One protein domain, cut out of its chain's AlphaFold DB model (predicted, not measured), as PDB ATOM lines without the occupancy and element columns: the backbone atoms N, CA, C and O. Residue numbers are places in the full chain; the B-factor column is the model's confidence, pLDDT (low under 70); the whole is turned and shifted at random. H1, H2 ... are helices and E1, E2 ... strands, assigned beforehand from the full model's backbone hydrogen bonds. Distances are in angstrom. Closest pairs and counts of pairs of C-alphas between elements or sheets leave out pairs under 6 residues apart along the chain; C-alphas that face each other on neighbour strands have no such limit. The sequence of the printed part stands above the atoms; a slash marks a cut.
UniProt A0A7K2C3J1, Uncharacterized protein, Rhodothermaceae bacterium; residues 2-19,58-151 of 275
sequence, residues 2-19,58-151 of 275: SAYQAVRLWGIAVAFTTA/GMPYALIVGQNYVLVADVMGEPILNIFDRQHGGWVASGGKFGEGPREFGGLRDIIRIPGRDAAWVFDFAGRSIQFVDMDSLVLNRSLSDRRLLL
ATOM      1  N   SER A   2     105.732 119.031  81.344       28.48
ATOM      2  CA  SER A   2     104.673 120.017  81.077       28.48
ATOM      3  C   SER A   2     103.665 120.027  82.230       28.48
ATOM      4  O   SER A   2     103.482 119.007  82.897       28.48
ATOM      5  N   ALA A   3     102.989 121.158  82.459       28.50
ATOM      6  CA  ALA A   3     101.920 121.271  83.459       28.50
ATOM      7  C   ALA A   3     100.833 120.183  83.290       28.50
ATOM      8  O   ALA A   3     100.201 119.776  84.259       28.50
ATOM      9  N   TYR A   4     100.701 119.638  82.078       29.39
ATOM     10  CA  TYR A   4      99.799 118.544  81.727       29.39
ATOM     11  C   TYR A   4     100.175 117.189  82.366       29.39
ATOM     12  O   TYR A   4      99.297 116.413  82.739       29.39
ATOM     13  N   GLN A   5     101.468 116.895  82.559       26.47
ATOM     14  CA  GLN A   5     101.912 115.629  83.169       26.47
ATOM     15  C   GLN A   5     101.781 115.614  84.700       26.47
ATOM     16  O   GLN A   5     101.597 114.547  85.284       26.47
ATOM     17  N   ALA A   6     101.801 116.780  85.356       27.73
ATOM     18  CA  ALA A   6     101.583 116.876  86.802       27.73
ATOM     19  C   ALA A   6     100.111 116.625  87.192       27.73
ATOM     20  O   ALA A   6      99.852 116.024  88.230       27.73
ATOM     21  N   VAL A   7      99.164 117.006  86.326       35.72
ATOM     22  CA  VAL A   7      97.710 116.821  86.528       35.72
ATOM     23  C   VAL A   7      97.274 115.358  86.351       35.72
ATOM     24  O   VAL A   7      96.297 114.930  86.957       35.72
ATOM     25  N   ARG A   8      98.005 114.561  85.558       30.38
ATOM     26  CA  ARG A   8      97.696 113.133  85.333       30.38
ATOM     27  C   ARG A   8      98.204 112.190  86.429       30.38
ATOM     28  O   ARG A   8      97.617 111.130  86.607       30.38
ATOM     29  N   LEU A   9      99.298 112.534  87.114       26.08
ATOM     30  CA  LEU A   9      99.971 111.633  88.069       26.08
ATOM     31  C   LEU A   9      99.658 111.931  89.537       26.08
ATOM     32  O   LEU A   9      99.858 111.069  90.388       26.08
ATOM     33  N   TRP A  10      99.139 113.117  89.830       28.33
ATOM     34  CA  TRP A  10      98.715 113.511  91.165       28.33
ATOM     35  C   TRP A  10      97.317 114.081  91.016       28.33
ATOM     36  O   TRP A  10      97.140 115.069  90.309       28.33
ATOM     37  N   GLY A  11      96.325 113.426  91.620       30.08
ATOM     38  CA  GLY A  11      94.936 113.879  91.648       30.08
ATOM     39  C   GLY A  11      94.812 115.219  92.368       30.08
ATOM     40  O   GLY A  11      94.372 115.287  93.510       30.08
ATOM     41  N   ILE A  12      95.233 116.299  91.716       32.44
ATOM     42  CA  ILE A  12      94.994 117.652  92.179       32.44
ATOM     43  C   ILE A  12      93.528 117.921  91.868       32.44
ATOM     44  O   ILE A  12      93.153 118.180  90.724       32.44
ATOM     45  N   ALA A  13      92.700 117.872  92.908       33.28
ATOM     46  CA  ALA A  13      91.404 118.523  92.914       33.28
ATOM     47  C   ALA A  13      91.631 120.030  92.702       33.28
ATOM     48  O   ALA A  13      91.752 120.804  93.652       33.28
ATOM     49  N   VAL A  14      91.733 120.468  91.445       34.38
ATOM     50  CA  VAL A  14      91.669 121.891  91.124       34.38
ATOM     51  C   VAL A  14      90.223 122.297  91.355       34.38
ATOM     52  O   VAL A  14      89.344 122.091  90.518       34.38
ATOM     53  N   ALA A  15      89.963 122.863  92.528       31.20
ATOM     54  CA  ALA A  15      88.742 123.602  92.764       31.20
ATOM     55  C   ALA A  15      88.757 124.828  91.843       31.20
ATOM     56  O   ALA A  15      89.267 125.892  92.194       31.20
ATOM     57  N   PHE A  16      88.188 124.686  90.648       30.84
ATOM     58  CA  PHE A  16      87.796 125.830  89.841       30.84
ATOM     59  C   PHE A  16      86.620 126.519  90.537       30.84
ATOM     60  O   PHE A  16      85.456 126.360  90.175       30.84
ATOM     61  N   THR A  17      86.916 127.321  91.557       32.34
ATOM     62  CA  THR A  17      86.059 128.456  91.882       32.34
ATOM     63  C   THR A  17      86.298 129.480  90.786       32.34
ATOM     64  O   THR A  17      87.195 130.313  90.883       32.34
ATOM     65  N   THR A  18      85.519 129.414  89.708       34.28
ATOM     66  CA  THR A  18      85.387 130.561  88.817       34.28
ATOM     67  C   THR A  18      84.740 131.676  89.626       34.28
ATOM     68  O   THR A  18      83.520 131.771  89.765       34.28
ATOM     69  N   ALA A  19      85.574 132.539  90.201       31.31
ATOM     70  CA  ALA A  19      85.166 133.875  90.573       31.31
ATOM     71  C   ALA A  19      84.893 134.635  89.268       31.31
ATOM     72  O   ALA A  19      85.693 135.450  88.823       31.31
ATOM     73  N   GLY A  58      93.988 110.382 102.143       88.94
ATOM     74  CA  GLY A  58      94.558 109.399 101.227       88.94
ATOM     75  C   GLY A  58      94.610 109.927  99.793       88.94
ATOM     76  O   GLY A  58      95.662 110.326  99.300       88.94
ATOM     77  N   MET A  59      93.464 109.935  99.112       91.25
ATOM     78  CA  MET A  59      93.302 110.393  97.731       91.25
ATOM     79  C   MET A  59      92.108 111.358  97.629       91.25
ATOM     80  O   MET A  59      91.012 110.956  97.215       91.25
ATOM     81  N   PRO A  60      92.292 112.642  98.000       91.56
ATOM     82  CA  PRO A  60      91.257 113.652  97.833       91.56
ATOM     83  C   PRO A  60      90.923 113.806  96.346       91.56
ATOM     84  O   PRO A  60      91.782 114.110  95.525       91.56
ATOM     85  N   TYR A  61      89.661 113.582  96.001       88.75
ATOM     86  CA  TYR A  61      89.192 113.518  94.617       88.75
ATOM     87  C   TYR A  61      88.312 114.715  94.243       88.75
ATOM     88  O   TYR A  61      88.381 115.230  93.129       88.75
ATOM     89  N   ALA A  62      87.489 115.189  95.179       92.44
ATOM     90  CA  ALA A  62      86.612 116.336  94.976       92.44
ATOM     91  C   ALA A  62      86.509 117.160  96.258       92.44
ATOM     92  O   ALA A  62      86.614 116.624  97.359       92.44
ATOM     93  N   LEU A  63      86.262 118.462  96.120       94.88
ATOM     94  CA  LEU A  63      85.996 119.327  97.262       94.88
ATOM     95  C   LEU A  63      84.979 120.410  96.924       94.88
ATOM     96  O   LEU A  63      84.881 120.857  95.779       94.88
ATOM     97  N   ILE A  64      84.266 120.880  97.944       94.88
ATOM     98  CA  ILE A  64      83.491 122.117  97.875       94.88
ATOM     99  C   ILE A  64      83.762 123.000  99.088       94.88
ATOM    100  O   ILE A  64      84.051 122.523 100.182       94.88
ATOM    101  N   VAL A  65      83.593 124.304  98.885       93.25
ATOM    102  CA  VAL A  65      83.698 125.311  99.942       93.25
ATOM    103  C   VAL A  65      82.296 125.801 100.313       93.25
ATOM    104  O   VAL A  65      81.587 126.409  99.493       93.25
ATOM    105  N   GLY A  66      81.900 125.500 101.547       94.06
ATOM    106  CA  GLY A  66      80.692 125.983 102.206       94.06
ATOM    107  C   GLY A  66      80.858 127.396 102.772       94.06
ATOM    108  O   GLY A  66      81.729 128.164 102.349       94.06
ATOM    109  N   GLN A  67      79.982 127.768 103.703       94.81
ATOM    110  CA  GLN A  67      80.117 129.016 104.450       94.81
ATOM    111  C   GLN A  67      81.217 128.882 105.504       94.81
ATOM    112  O   GLN A  67      82.179 129.654 105.453       94.81
ATOM    113  N   ASN A  68      81.099 127.879 106.377       96.12
ATOM    114  CA  ASN A  68      81.989 127.645 107.514       96.12
ATOM    115  C   ASN A  68      82.921 126.453 107.306       96.12
ATOM    116  O   ASN A  68      83.964 126.395 107.952       96.12
ATOM    117  N   TYR A  69      82.599 125.538 106.387       96.56
ATOM    118  CA  TYR A  69      83.404 124.334 106.186       96.56
ATOM    119  C   TYR A  69      83.883 124.130 104.750       96.56
ATOM    120  O   TYR A  69      83.368 124.703 103.787       96.56
ATOM    121  N   VAL A  70      84.873 123.254 104.612       95.06
ATOM    122  CA  VAL A  70      85.280 122.626 103.357       95.06
ATOM    123  C   VAL A  70      84.954 121.141 103.458       95.06
ATOM    124  O   VAL A  70      85.440 120.466 104.363       95.06
ATOM    125  N   LEU A  71      84.140 120.634 102.533       96.69
ATOM    126  CA  LEU A  71      83.873 119.203 102.398       96.69
ATOM    127  C   LEU A  71      84.803 118.639 101.332       96.69
ATOM    128  O   LEU A  71      84.796 119.117 100.198       96.69
ATOM    129  N   VAL A  72      85.561 117.613 101.692       95.75
ATOM    130  CA  VAL A  72      86.489 116.894 100.823       95.75
ATOM    131  C   VAL A  72      86.022 115.450 100.716       95.75
ATOM    132  O   VAL A  72      85.824 114.781 101.727       95.75
ATOM    133  N   ALA A  73      85.855 114.965  99.493       95.62
ATOM    134  CA  ALA A  73      85.727 113.546  99.224       95.62
ATOM    135  C   ALA A  73      87.114 112.945  99.033       95.62
ATOM    136  O   ALA A  73      87.861 113.364  98.148       95.62
ATOM    137  N   ASP A  74      87.421 111.951  99.847       94.56
ATOM    138  CA  ASP A  74      88.652 111.186  99.833       94.56
ATOM    139  C   ASP A  74      88.320 109.735  99.498       94.56
ATOM    140  O   ASP A  74      87.838 108.972 100.331       94.56
ATOM    141  N   VAL A  75      88.548 109.355  98.244       92.19
ATOM    142  CA  VAL A  75      88.105 108.052  97.735       92.19
ATOM    143  C   VAL A  75      89.010 106.899  98.166       92.19
ATOM    144  O   VAL A  75      88.691 105.760  97.859       92.19
ATOM    145  N   MET A  76      90.121 107.167  98.855       90.75
ATOM    146  CA  MET A  76      90.945 106.134  99.503       90.75
ATOM    147  C   MET A  76      90.901 106.242 101.036       90.75
ATOM    148  O   MET A  76      91.516 105.426 101.719       90.75
ATOM    149  N   GLY A  77      90.191 107.236 101.577       90.25
ATOM    150  CA  GLY A  77      90.023 107.437 103.010       90.25
ATOM    151  C   GLY A  77      88.952 106.527 103.610       90.25
ATOM    152  O   GLY A  77      87.991 106.133 102.951       90.25
ATOM    153  N   GLU A  78      89.087 106.227 104.899       90.75
ATOM    154  CA  GLU A  78      88.033 105.607 105.699       90.75
ATOM    155  C   GLU A  78      87.902 106.392 107.013       90.75
ATOM    156  O   GLU A  78      88.704 106.187 107.927       90.75
ATOM    157  N   PRO A  79      86.931 107.321 107.136       93.56
ATOM    158  CA  PRO A  79      85.789 107.591 106.239       93.56
ATOM    159  C   PRO A  79      86.112 108.331 104.921       93.56
ATOM    160  O   PRO A  79      87.131 109.009 104.820       93.56
ATOM    161  N   ILE A  80      85.204 108.255 103.932       95.62
ATOM    162  CA  ILE A  80      85.425 108.807 102.571       95.62
ATOM    163  C   ILE A  80      85.039 110.287 102.407       95.62
ATOM    164  O   ILE A  80      85.314 110.898 101.374       95.62
ATOM    165  N   LEU A  81      84.343 110.875 103.380       96.69
ATOM    166  CA  LEU A  81      84.051 112.307 103.426       96.69
ATOM    167  C   LEU A  81      84.755 112.911 104.631       96.69
ATOM    168  O   LEU A  81      84.598 112.418 105.746       96.69
ATOM    169  N   ASN A  82      85.459 114.014 104.416       95.62
ATOM    170  CA  ASN A  82      86.163 114.773 105.439       95.62
ATOM    171  C   ASN A  82      85.680 116.225 105.433       95.62
ATOM    172  O   ASN A  82      85.489 116.820 104.375       95.62
ATOM    173  N   ILE A  83      85.476 116.793 106.616       96.00
ATOM    174  CA  ILE A  83      85.073 118.182 106.813       96.00
ATOM    175  C   ILE A  83      86.194 118.902 107.546       96.00
ATOM    176  O   ILE A  83      86.641 118.469 108.613       96.00
ATOM    177  N   PHE A  84      86.590 120.036 106.986       94.12
ATOM    178  CA  PHE A  84      87.556 120.955 107.563       94.12
ATOM    179  C   PHE A  84      86.871 122.273 107.900       94.12
ATOM    180  O   PHE A  84      86.026 122.751 107.142       94.12
ATOM    181  N   ASP A  85      87.244 122.874 109.022       93.12
ATOM    182  CA  ASP A  85      86.901 124.253 109.341       93.12
ATOM    183  C   ASP A  85      87.551 125.181 108.312       93.12
ATOM    184  O   ASP A  85      88.757 125.131 108.074       93.12
ATOM    185  N   ARG A  86      86.756 126.035 107.672       90.69
ATOM    186  CA  ARG A  86      87.238 126.892 106.587       90.69
ATOM    187  C   ARG A  86      88.147 128.011 107.090       90.69
ATOM    188  O   ARG A  86      89.006 128.464 106.338       90.69
ATOM    189  N   GLN A  87      87.933 128.496 108.312       90.31
ATOM    190  CA  GLN A  87      88.664 129.639 108.852       90.31
ATOM    191  C   GLN A  87      90.070 129.243 109.318       90.31
ATOM    192  O   GLN A  87      91.024 129.979 109.079       90.31
ATOM    193  N   HIS A  88      90.194 128.093 109.973       88.00
ATOM    194  CA  HIS A  88      91.425 127.629 110.608       88.00
ATOM    195  C   HIS A  88      92.079 126.465 109.853       88.00
ATOM    196  O   HIS A  88      93.224 126.128 110.135       88.00
ATOM    197  N   GLY A  89      91.363 125.826 108.922       87.44
ATOM    198  CA  GLY A  89      91.835 124.670 108.156       87.44
ATOM    199  C   GLY A  89      91.888 123.357 108.934       87.44
ATOM    200  O   GLY A  89      92.303 122.338 108.387       87.44
ATOM    201  N   GLY A  90      91.477 123.361 110.204       90.19
ATOM    202  CA  GLY A  90      91.498 122.179 111.056       90.19
ATOM    203  C   GLY A  90      90.443 121.156 110.641       90.19
ATOM    204  O   GLY A  90      89.311 121.514 110.323       90.19
ATOM    205  N   TRP A  91      90.792 119.874 110.678       93.12
ATOM    206  CA  TRP A  91      89.826 118.787 110.518       93.12
ATOM    207  C   TRP A  91      88.812 118.794 111.673       93.12
ATOM    208  O   TRP A  91      89.203 118.881 112.838       93.12
ATOM    209  N   VAL A  92      87.515 118.692 111.365       94.88
ATOM    210  CA  VAL A  92      86.430 118.731 112.370       94.88
ATOM    211  C   VAL A  92      85.539 117.490 112.351       94.88
ATOM    212  O   VAL A  92      84.957 117.116 113.381       94.88
ATOM    213  N   ALA A  93      85.400 116.829 111.201       95.81
ATOM    214  CA  ALA A  93      84.547 115.657 111.064       95.81
ATOM    215  C   ALA A  93      84.917 114.778 109.880       95.81
ATOM    216  O   ALA A  93      85.510 115.234 108.910       95.81
ATOM    217  N   SER A  94      84.456 113.535 109.930       95.44
ATOM    218  CA  SER A  94      84.428 112.652 108.775       95.44
ATOM    219  C   SER A  94      83.202 111.740 108.820       95.44
ATOM    220  O   SER A  94      82.547 111.604 109.858       95.44
ATOM    221  N   GLY A  95      82.839 111.161 107.678       95.62
ATOM    222  CA  GLY A  95      81.703 110.253 107.567       95.62
ATOM    223  C   GLY A  95      81.599 109.569 106.212       95.62
ATOM    224  O   GLY A  95      82.316 109.895 105.272       95.62
ATOM    225  N   GLY A  96      80.677 108.612 106.122       95.12
ATOM    226  CA  GLY A  96      80.485 107.806 104.918       95.12
ATOM    227  C   GLY A  96      81.591 106.775 104.709       95.12
ATOM    228  O   GLY A  96      82.723 106.925 105.156       95.12
ATOM    229  N   LYS A  97      81.256 105.699 104.010       95.69
ATOM    230  CA  LYS A  97      82.200 104.648 103.625       95.69
ATOM    231  C   LYS A  97      81.739 104.017 102.318       95.69
ATOM    232  O   LYS A  97      80.594 104.235 101.904       95.69
ATOM    233  N   PHE A  98      82.611 103.234 101.698       96.19
ATOM    234  CA  PHE A  98      82.218 102.441 100.544       96.19
ATOM    235  C   PHE A  98      81.261 101.317 100.934       96.19
ATOM    236  O   PHE A  98      81.420 100.688 101.982       96.19
ATOM    237  N   GLY A  99      80.275 101.079 100.075       95.12
ATOM    238  CA  GLY A  99      79.304 100.005 100.228       95.12
ATOM    239  C   GLY A  99      77.965 100.335  99.575       95.12
ATOM    240  O   GLY A  99      77.810 101.361  98.916       95.12
ATOM    241  N   GLU A 100      76.998  99.444  99.756       92.69
ATOM    242  CA  GLU A 100      75.669  99.519  99.132       92.69
ATOM    243  C   GLU A 100      74.550  99.757 100.160       92.69
ATOM    244  O   GLU A 100      73.376  99.881  99.808       92.69
ATOM    245  N   GLY A 101      74.897  99.820 101.448       90.88
ATOM    246  CA  GLY A 101      73.962 100.043 102.539       90.88
ATOM    247  C   GLY A 101      73.444 101.485 102.632       90.88
ATOM    248  O   GLY A 101      73.885 102.394 101.916       90.88
ATOM    249  N   PRO A 102      72.499 101.741 103.555       88.19
ATOM    250  CA  PRO A 102      72.051 103.096 103.850       88.19
ATOM    251  C   PRO A 102      73.239 103.985 104.233       88.19
ATOM    252  O   PRO A 102      74.028 103.620 105.101       88.19
ATOM    253  N   ARG A 103      73.336 105.172 103.616       91.94
ATOM    254  CA  ARG A 103      74.405 106.164 103.859       91.94
ATOM    255  C   ARG A 103      75.818 105.711 103.442       91.94
ATOM    256  O   ARG A 103      76.792 106.382 103.783       91.94
ATOM    257  N   GLU A 104      75.934 104.607 102.708       95.44
ATOM    258  CA  GLU A 104      77.174 104.149 102.069       95.44
ATOM    259  C   GLU A 104      77.200 104.587 100.597       95.44
ATOM    260  O   GLU A 104      76.158 104.917 100.027       95.44
ATOM    261  N   PHE A 105      78.382 104.623  99.984       96.62
ATOM    262  CA  PHE A 105      78.565 105.055  98.597       96.62
ATOM    263  C   PHE A 105      79.193 103.929  97.777       96.62
ATOM    264  O   PHE A 105      80.257 103.430  98.140       96.62
ATOM    265  N   GLY A 106      78.586 103.548  96.655       95.31
ATOM    266  CA  GLY A 106      79.144 102.508  95.785       95.31
ATOM    267  C   GLY A 106      80.299 103.014  94.911       95.31
ATOM    268  O   GLY A 106      81.209 102.264  94.570       95.31
ATOM    269  N   GLY A 107      80.293 104.302  94.566       93.50
ATOM    270  CA  GLY A 107      81.351 104.945  93.796       93.50
ATOM    271  C   GLY A 107      81.200 106.459  93.795       93.50
ATOM    272  O   GLY A 107      80.615 107.026  92.874       93.50
ATOM    273  N   LEU A 108      81.732 107.123  94.824       94.31
ATOM    274  CA  LEU A 108      81.727 108.582  94.906       94.31
ATOM    275  C   LEU A 108      82.476 109.177  93.711       94.31
ATOM    276  O   LEU A 108      83.658 108.903  93.513       94.31
ATOM    277  N   ARG A 109      81.786 110.015  92.932       92.75
ATOM    278  CA  ARG A 109      82.350 110.629  91.724       92.75
ATOM    279  C   ARG A 109      82.286 112.148  91.690       92.75
ATOM    280  O   ARG A 109      83.066 112.753  90.969       92.75
ATOM    281  N   ASP A 110      81.374 112.787  92.410       95.06
ATOM    282  CA  ASP A 110      81.291 114.250  92.381       95.06
ATOM    283  C   ASP A 110      80.654 114.811  93.654       95.06
ATOM    284  O   ASP A 110      79.941 114.106  94.373       95.06
ATOM    285  N   ILE A 111      80.884 116.100  93.908       97.00
ATOM    286  CA  ILE A 111      80.205 116.860  94.955       97.00
ATOM    287  C   ILE A 111      79.550 118.090  94.325       97.00
ATOM    288  O   ILE A 111      80.207 118.994  93.808       97.00
ATOM    289  N   ILE A 112      78.228 118.152  94.420       96.88
ATOM    290  CA  ILE A 112      77.395 119.230  93.903       96.88
ATOM    291  C   ILE A 112      77.145 120.223  95.034       96.88
ATOM    292  O   ILE A 112      76.473 119.933  96.029       96.88
ATOM    293  N   ARG A 113      77.693 121.425  94.876       93.69
ATOM    294  CA  ARG A 113      77.559 122.507  95.851       93.69
ATOM    295  C   ARG A 113      76.115 122.992  95.959       93.69
ATOM    296  O   ARG A 113      75.453 123.199  94.943       93.69
ATOM    297  N   ILE A 114      75.683 123.306  97.182       95.06
ATOM    298  CA  ILE A 114      74.476 124.100  97.429       95.06
ATOM    299  C   ILE A 114      74.907 125.530  97.798       95.06
ATOM    300  O   ILE A 114      75.496 125.739  98.860       95.06
ATOM    301  N   PRO A 115      74.679 126.527  96.924       91.00
ATOM    302  CA  PRO A 115      75.157 127.889  97.138       91.00
ATOM    303  C   PRO A 115      74.686 128.483  98.466       91.00
ATOM    304  O   PRO A 115      73.510 128.408  98.819       91.00
ATOM    305  N   GLY A 116      75.624 129.090  99.193       90.88
ATOM    306  CA  GLY A 116      75.337 129.749 100.463       90.88
ATOM    307  C   GLY A 116      74.908 128.801 101.582       90.88
ATOM    308  O   GLY A 116      74.246 129.264 102.502       90.88
ATOM    309  N   ARG A 117      75.249 127.508 101.530       94.88
ATOM    310  CA  ARG A 117      74.992 126.559 102.622       94.88
ATOM    311  C   ARG A 117      76.217 125.700 102.905       94.88
ATOM    312  O   ARG A 117      76.984 125.396 101.994       94.88
ATOM    313  N   ASP A 118      76.340 125.259 104.148       97.75
ATOM    314  CA  ASP A 118      77.242 124.183 104.568       97.75
ATOM    315  C   ASP A 118      76.600 122.816 104.283       97.75
ATOM    316  O   ASP A 118      76.397 121.975 105.152       97.75
ATOM    317  N   ALA A 119      76.205 122.617 103.026       97.62
ATOM    318  CA  ALA A 119      75.573 121.392 102.566       97.62
ATOM    319  C   ALA A 119      75.904 121.113 101.098       97.62
ATOM    320  O   ALA A 119      76.206 122.019 100.312       97.62
ATOM    321  N   ALA A 120      75.811 119.844 100.724       97.81
ATOM    322  CA  ALA A 120      76.118 119.360  99.390       97.81
ATOM    323  C   ALA A 120      75.182 118.230  98.976       97.81
ATOM    324  O   ALA A 120      74.540 117.591  99.807       97.81
ATOM    325  N   TRP A 121      75.188 117.930  97.685       98.06
ATOM    326  CA  TRP A 121      74.831 116.605  97.204       98.06
ATOM    327  C   TRP A 121      76.101 115.869  96.797       98.06
ATOM    328  O   TRP A 121      76.933 116.429  96.096       98.06
ATOM    329  N   VAL A 122      76.256 114.623  97.214       97.75
ATOM    330  CA  VAL A 122      77.374 113.765  96.817       97.75
ATOM    331  C   VAL A 122      76.854 112.756  95.808       97.75
ATOM    332  O   VAL A 122      75.898 112.037  96.097       97.75
ATOM    333  N   PHE A 123      77.450 112.736  94.621       97.75
ATOM    334  CA  PHE A 123      77.046 111.840  93.550       97.75
ATOM    335  C   PHE A 123      77.734 110.480  93.690       97.75
ATOM    336  O   PHE A 123      78.961 110.375  93.605       97.75
ATOM    337  N   ASP A 124      76.916 109.451  93.893       96.44
ATOM    338  CA  ASP A 124      77.280 108.044  93.846       96.44
ATOM    339  C   ASP A 124      77.017 107.506  92.437       96.44
ATOM    340  O   ASP A 124      75.872 107.268  92.043       96.44
ATOM    341  N   PHE A 125      78.092 107.333  91.675       95.06
ATOM    342  CA  PHE A 125      78.046 106.857  90.301       95.06
ATOM    343  C   PHE A 125      77.531 105.418  90.208       95.06
ATOM    344  O   PHE A 125      76.694 105.133  89.353       95.06
ATOM    345  N   ALA A 126      77.981 104.528  91.097       94.56
ATOM    346  CA  ALA A 126      77.572 103.123  91.077       94.56
ATOM    347  C   ALA A 126      76.093 102.974  91.456       94.56
ATOM    348  O   ALA A 126      75.342 102.279  90.777       94.56
ATOM    349  N   GLY A 127      75.657 103.697  92.493       94.81
ATOM    350  CA  GLY A 127      74.256 103.734  92.912       94.81
ATOM    351  C   GLY A 127      73.357 104.622  92.045       94.81
ATOM    352  O   GLY A 127      72.172 104.738  92.347       94.81
ATOM    353  N   ARG A 128      73.908 105.295  91.020       96.56
ATOM    354  CA  ARG A 128      73.228 106.293  90.173       96.56
ATOM    355  C   ARG A 128      72.385 107.274  90.987       96.56
ATOM    356  O   ARG A 128      71.252 107.580  90.630       96.56
ATOM    357  N   SER A 129      72.910 107.753  92.109       97.31
ATOM    358  CA  SER A 129      72.130 108.543  93.059       97.31
ATOM    359  C   SER A 129      72.908 109.734  93.587       97.31
ATOM    360  O   SER A 129      74.136 109.748  93.583       97.31
ATOM    361  N   ILE A 130      72.191 110.749  94.053       97.75
ATOM    362  CA  ILE A 130      72.775 111.861  94.798       97.75
ATOM    363  C   ILE A 130      72.316 111.796  96.257       97.75
ATOM    364  O   ILE A 130      71.121 111.737  96.547       97.75
ATOM    365  N   GLN A 131      73.271 111.802  97.186       97.56
ATOM    366  CA  GLN A 131      73.042 111.804  98.633       97.56
ATOM    367  C   GLN A 131      73.167 113.224  99.173       97.56
ATOM    368  O   GLN A 131      74.181 113.881  98.944       97.56
ATOM    369  N   PHE A 132      72.182 113.702  99.926       97.75
ATOM    370  CA  PHE A 132      72.306 114.977 100.619       97.75
ATOM    371  C   PHE A 132      73.262 114.840 101.810       97.75
ATOM    372  O   PHE A 132      73.122 113.940 102.637       97.75
ATOM    373  N   VAL A 133      74.213 115.760 101.917       98.00
ATOM    374  CA  VAL A 133      75.152 115.855 103.034       98.00
ATOM    375  C   VAL A 133      74.991 117.227 103.664       98.00
ATOM    376  O   VAL A 133      75.294 118.243 103.044       98.00
ATOM    377  N   ASP A 134      74.506 117.237 104.899       97.69
ATOM    378  CA  ASP A 134      74.498 118.404 105.772       97.69
ATOM    379  C   ASP A 134      75.763 118.363 106.637       97.69
ATOM    380  O   ASP A 134      75.955 117.426 107.419       97.69
ATOM    381  N   MET A 135      76.650 119.340 106.448       97.94
ATOM    382  CA  MET A 135      77.948 119.359 107.116       97.94
ATOM    383  C   MET A 135      77.797 119.633 108.611       97.94
ATOM    384  O   MET A 135      78.503 119.006 109.396       97.94
ATOM    385  N   ASP A 136      76.839 120.472 109.020       97.00
ATOM    386  CA  ASP A 136      76.576 120.734 110.440       97.00
ATOM    387  C   ASP A 136      76.107 119.464 111.149       97.00
ATOM    388  O   ASP A 136      76.620 119.107 112.211       97.00
ATOM    389  N   SER A 137      75.189 118.719 110.529       96.44
ATOM    390  CA  SER A 137      74.745 117.423 111.055       96.44
ATOM    391  C   SER A 137      75.894 116.418 111.176       96.44
ATOM    392  O   SER A 137      75.955 115.669 112.156       96.44
ATOM    393  N   LEU A 138      76.833 116.406 110.224       95.88
ATOM    394  CA  LEU A 138      77.986 115.509 110.286       95.88
ATOM    395  C   LEU A 138      79.010 115.942 111.350       95.88
ATOM    396  O   LEU A 138      79.594 115.091 112.023       95.88
ATOM    397  N   VAL A 139      79.200 117.247 111.556       96.88
ATOM    398  CA  VAL A 139      80.072 117.798 112.604       96.88
ATOM    399  C   VAL A 139      79.494 117.547 113.995       96.88
ATOM    400  O   VAL A 139      80.189 116.994 114.846       96.88
ATOM    401  N   LEU A 140      78.225 117.897 114.216       96.06
ATOM    402  CA  LEU A 140      77.587 117.864 115.534       96.06
ATOM    403  C   LEU A 140      77.137 116.459 115.944       96.06
ATOM    404  O   LEU A 140      77.313 116.068 117.095       96.06
ATOM    405  N   ASN A 141      76.569 115.693 115.008       94.69
ATOM    406  CA  ASN A 141      75.887 114.431 115.311       94.69
ATOM    407  C   ASN A 141      76.571 113.201 114.702       94.69
ATOM    408  O   ASN A 141      76.070 112.091 114.875       94.69
ATOM    409  N   ARG A 142      77.675 113.375 113.958       93.12
ATOM    410  CA  ARG A 142      78.364 112.293 113.223       93.12
ATOM    411  C   ARG A 142      77.418 111.479 112.330       93.12
ATOM    412  O   ARG A 142      77.610 110.282 112.135       93.12
ATOM    413  N   SER A 143      76.384 112.125 111.787       93.50
ATOM    414  CA  SER A 143      75.346 111.461 110.998       93.50
ATOM    415  C   SER A 143      75.257 112.040 109.597       93.50
ATOM    416  O   SER A 143      75.157 113.250 109.413       93.50
ATOM    417  N   LEU A 144      75.200 111.148 108.610       93.75
ATOM    418  CA  LEU A 144      74.768 111.480 107.257       93.75
ATOM    419  C   LEU A 144      73.237 111.511 107.180       93.75
ATOM    420  O   LEU A 144      72.552 110.846 107.961       93.75
ATOM    421  N   SER A 145      72.710 112.291 106.235       92.81
ATOM    422  CA  SER A 145      71.276 112.320 105.933       92.81
ATOM    423  C   SER A 145      70.841 111.016 105.268       92.81
ATOM    424  O   SER A 145      71.621 110.432 104.525       92.81
ATOM    425  N   ASP A 146      69.581 110.615 105.444       92.94
ATOM    426  CA  ASP A 146      68.951 109.539 104.658       92.94
ATOM    427  C   ASP A 146      68.375 110.032 103.324       92.94
ATOM    428  O   ASP A 146      67.916 109.242 102.501       92.94
ATOM    429  N   ARG A 147      68.391 111.349 103.083       96.00
ATOM    430  CA  ARG A 147      67.851 111.932 101.858       96.00
ATOM    431  C   ARG A 147      68.757 111.601 100.669       96.00
ATOM    432  O   ARG A 147      69.816 112.201 100.495       96.00
ATOM    433  N   ARG A 148      68.284 110.687  99.823       96.25
ATOM    434  CA  ARG A 148      68.915 110.233  98.580       96.25
ATOM    435  C   ARG A 148      67.921 110.355  97.427       96.25
ATOM    436  O   ARG A 148      66.743 110.063  97.609       96.25
ATOM    437  N   LEU A 149      68.395 110.784  96.261       97.31
ATOM    438  CA  LEU A 149      67.609 110.833  95.026       97.31
ATOM    439  C   LEU A 149      68.250 109.906  94.000       97.31
ATOM    440  O   LEU A 149      69.441 110.039  93.720       97.31
ATOM    441  N   LEU A 150      67.473 108.972  93.464       97.62
ATOM    442  CA  LEU A 150      67.923 108.066  92.416       97.62
ATOM    443  C   LEU A 150      67.731 108.736  91.051       97.62
ATOM    444  O   LEU A 150      66.647 109.227  90.765       97.62
ATOM    445  N   LEU A 151      68.769 108.742  90.218       97.69
ATOM    446  CA  LEU A 151      68.752 109.269  88.855       97.69
ATOM    447  C   LEU A 151      68.467 108.120  87.869       97.69
ATOM    448  O   LEU A 151      69.379 107.509  87.292       97.69
TER     449      LEU A 151
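What this domain is: This is residues 2 to 19 and 58 to 151 of the 275 residues of an uncharacterized protein of Rhodothermaceae bacterium (UniProt A0A7K2C3J1). Two strongly twisted four-stranded sheets, E1 to E4 and E5 to E8, stand face to face as a sandwich with their strands at only 16 degrees. The edge strands E1 and E5 come close along one side, while the edges E4 and E8 are apart; H2 covers part of the first sheet near E4, and residues 2 to 9, with H1, stick out as an arm. The printed part has 112 residues with two named helices and eight named strands, along the chain H1 E1 E2 E3 E4 E5 E6 E7 H2 E8. The sheets, in the orders E1 - E2 - E3 - E4 and E5 - E6 - E7 - E8, are antiparallel throughout, and the class is mixed, helices and strands. The whole is compact, with a radius of gyration of the C-alphas of 13.8 A and spans of 44 by 33 by 26 A.

How they stand to each other: One sheet holds E1, residues 60 to 65, E2, residues 69 to 74, E3, residues 81 to 85, and E4, residues 91 to 95; it is a meander, each strand the antiparallel neighbour of the one before. Within hydrogen-bond range are N 61 and O 73 across the hairpin of E1 and E2, 2.8 A, N 72 and O 82 across that of E2 and E3, 2.8 A, and N 83 and O 93 across that of E3 and E4, 2.8 A. The other sheet holds E5, residues 108 to 113, E6, residues 119 to 124, E7, residues 129 to 134, and E8, residues 148 to 150; E5 E6 E7 form a second meander. Within hydrogen-bond range are N 112 and O 121 across the hairpin of E5 and E6, 2.7 A, N 122 and O 131 across that of E6 and E7, 2.8 A, and N 130 and O 149 across the neighbour strands E7 and E8, 2.9 A. In the sandwich the facing parts are 9.5 A centre to centre, and their best planes are 11 degrees apart. The closest C-alphas of E1 and E5 are those of Ala 62 and Asp 110, 6.3 A apart. H2, residues 135 to 141, is on the first sheet at a height of 8.3 A over the sheet. It lies over E4 and runs across the strands, at 87 degrees to E4 on the local plane; the closest C-alphas of the two are those of Ala 93 and Val 139, 5.2 A apart. H2 is not on the second sheet, but only just, with 4 pairs of C-alphas within 10 A. H1, residues 3 to 9, is on neither sheet. Every O i to N i+4 pair of H2 is within hydrogen-bond range; in H1 0 of 3 are, and 0 of 4 O i to N i+3 pairs.

Where its parts are: E1 begins at C-alpha 60, (91.257, 113.652, 97.833), and measures 14.1 A from first to last C-alpha. E2 measures 15.5 A, E3 13.6 A and E4 12.1 A. In the second sheet E5 measures 14.6 A, E6 16.0 A and E7 16.3 A. H2 follows E7 with 0 residues between them, and ends at C-alpha 141, (75.887, 114.431, 115.311). The three-residue E8 ends at C-alpha 150, (67.923, 108.066, 92.416). H1 begins at C-alpha 3, (101.920, 121.271, 83.459).

The domain as a whole: The two C-alphas farthest apart are those of Ser 2 and Asn 141, at 45.1 A. Without residues 2 to 9, which stand free, the body spans 34 by 33 by 25 A. Residues 20 to 57 are not printed, and C-alphas 19 and 58 are 28.3 A apart across the cut, which lies in the link from H1 to E1. The link from E4 to E5, residues 96 to 107, is long and changes from one sheet to the other. The mean pLDDT of the printed part is 84.3, and residues 2 to 19 are under 70.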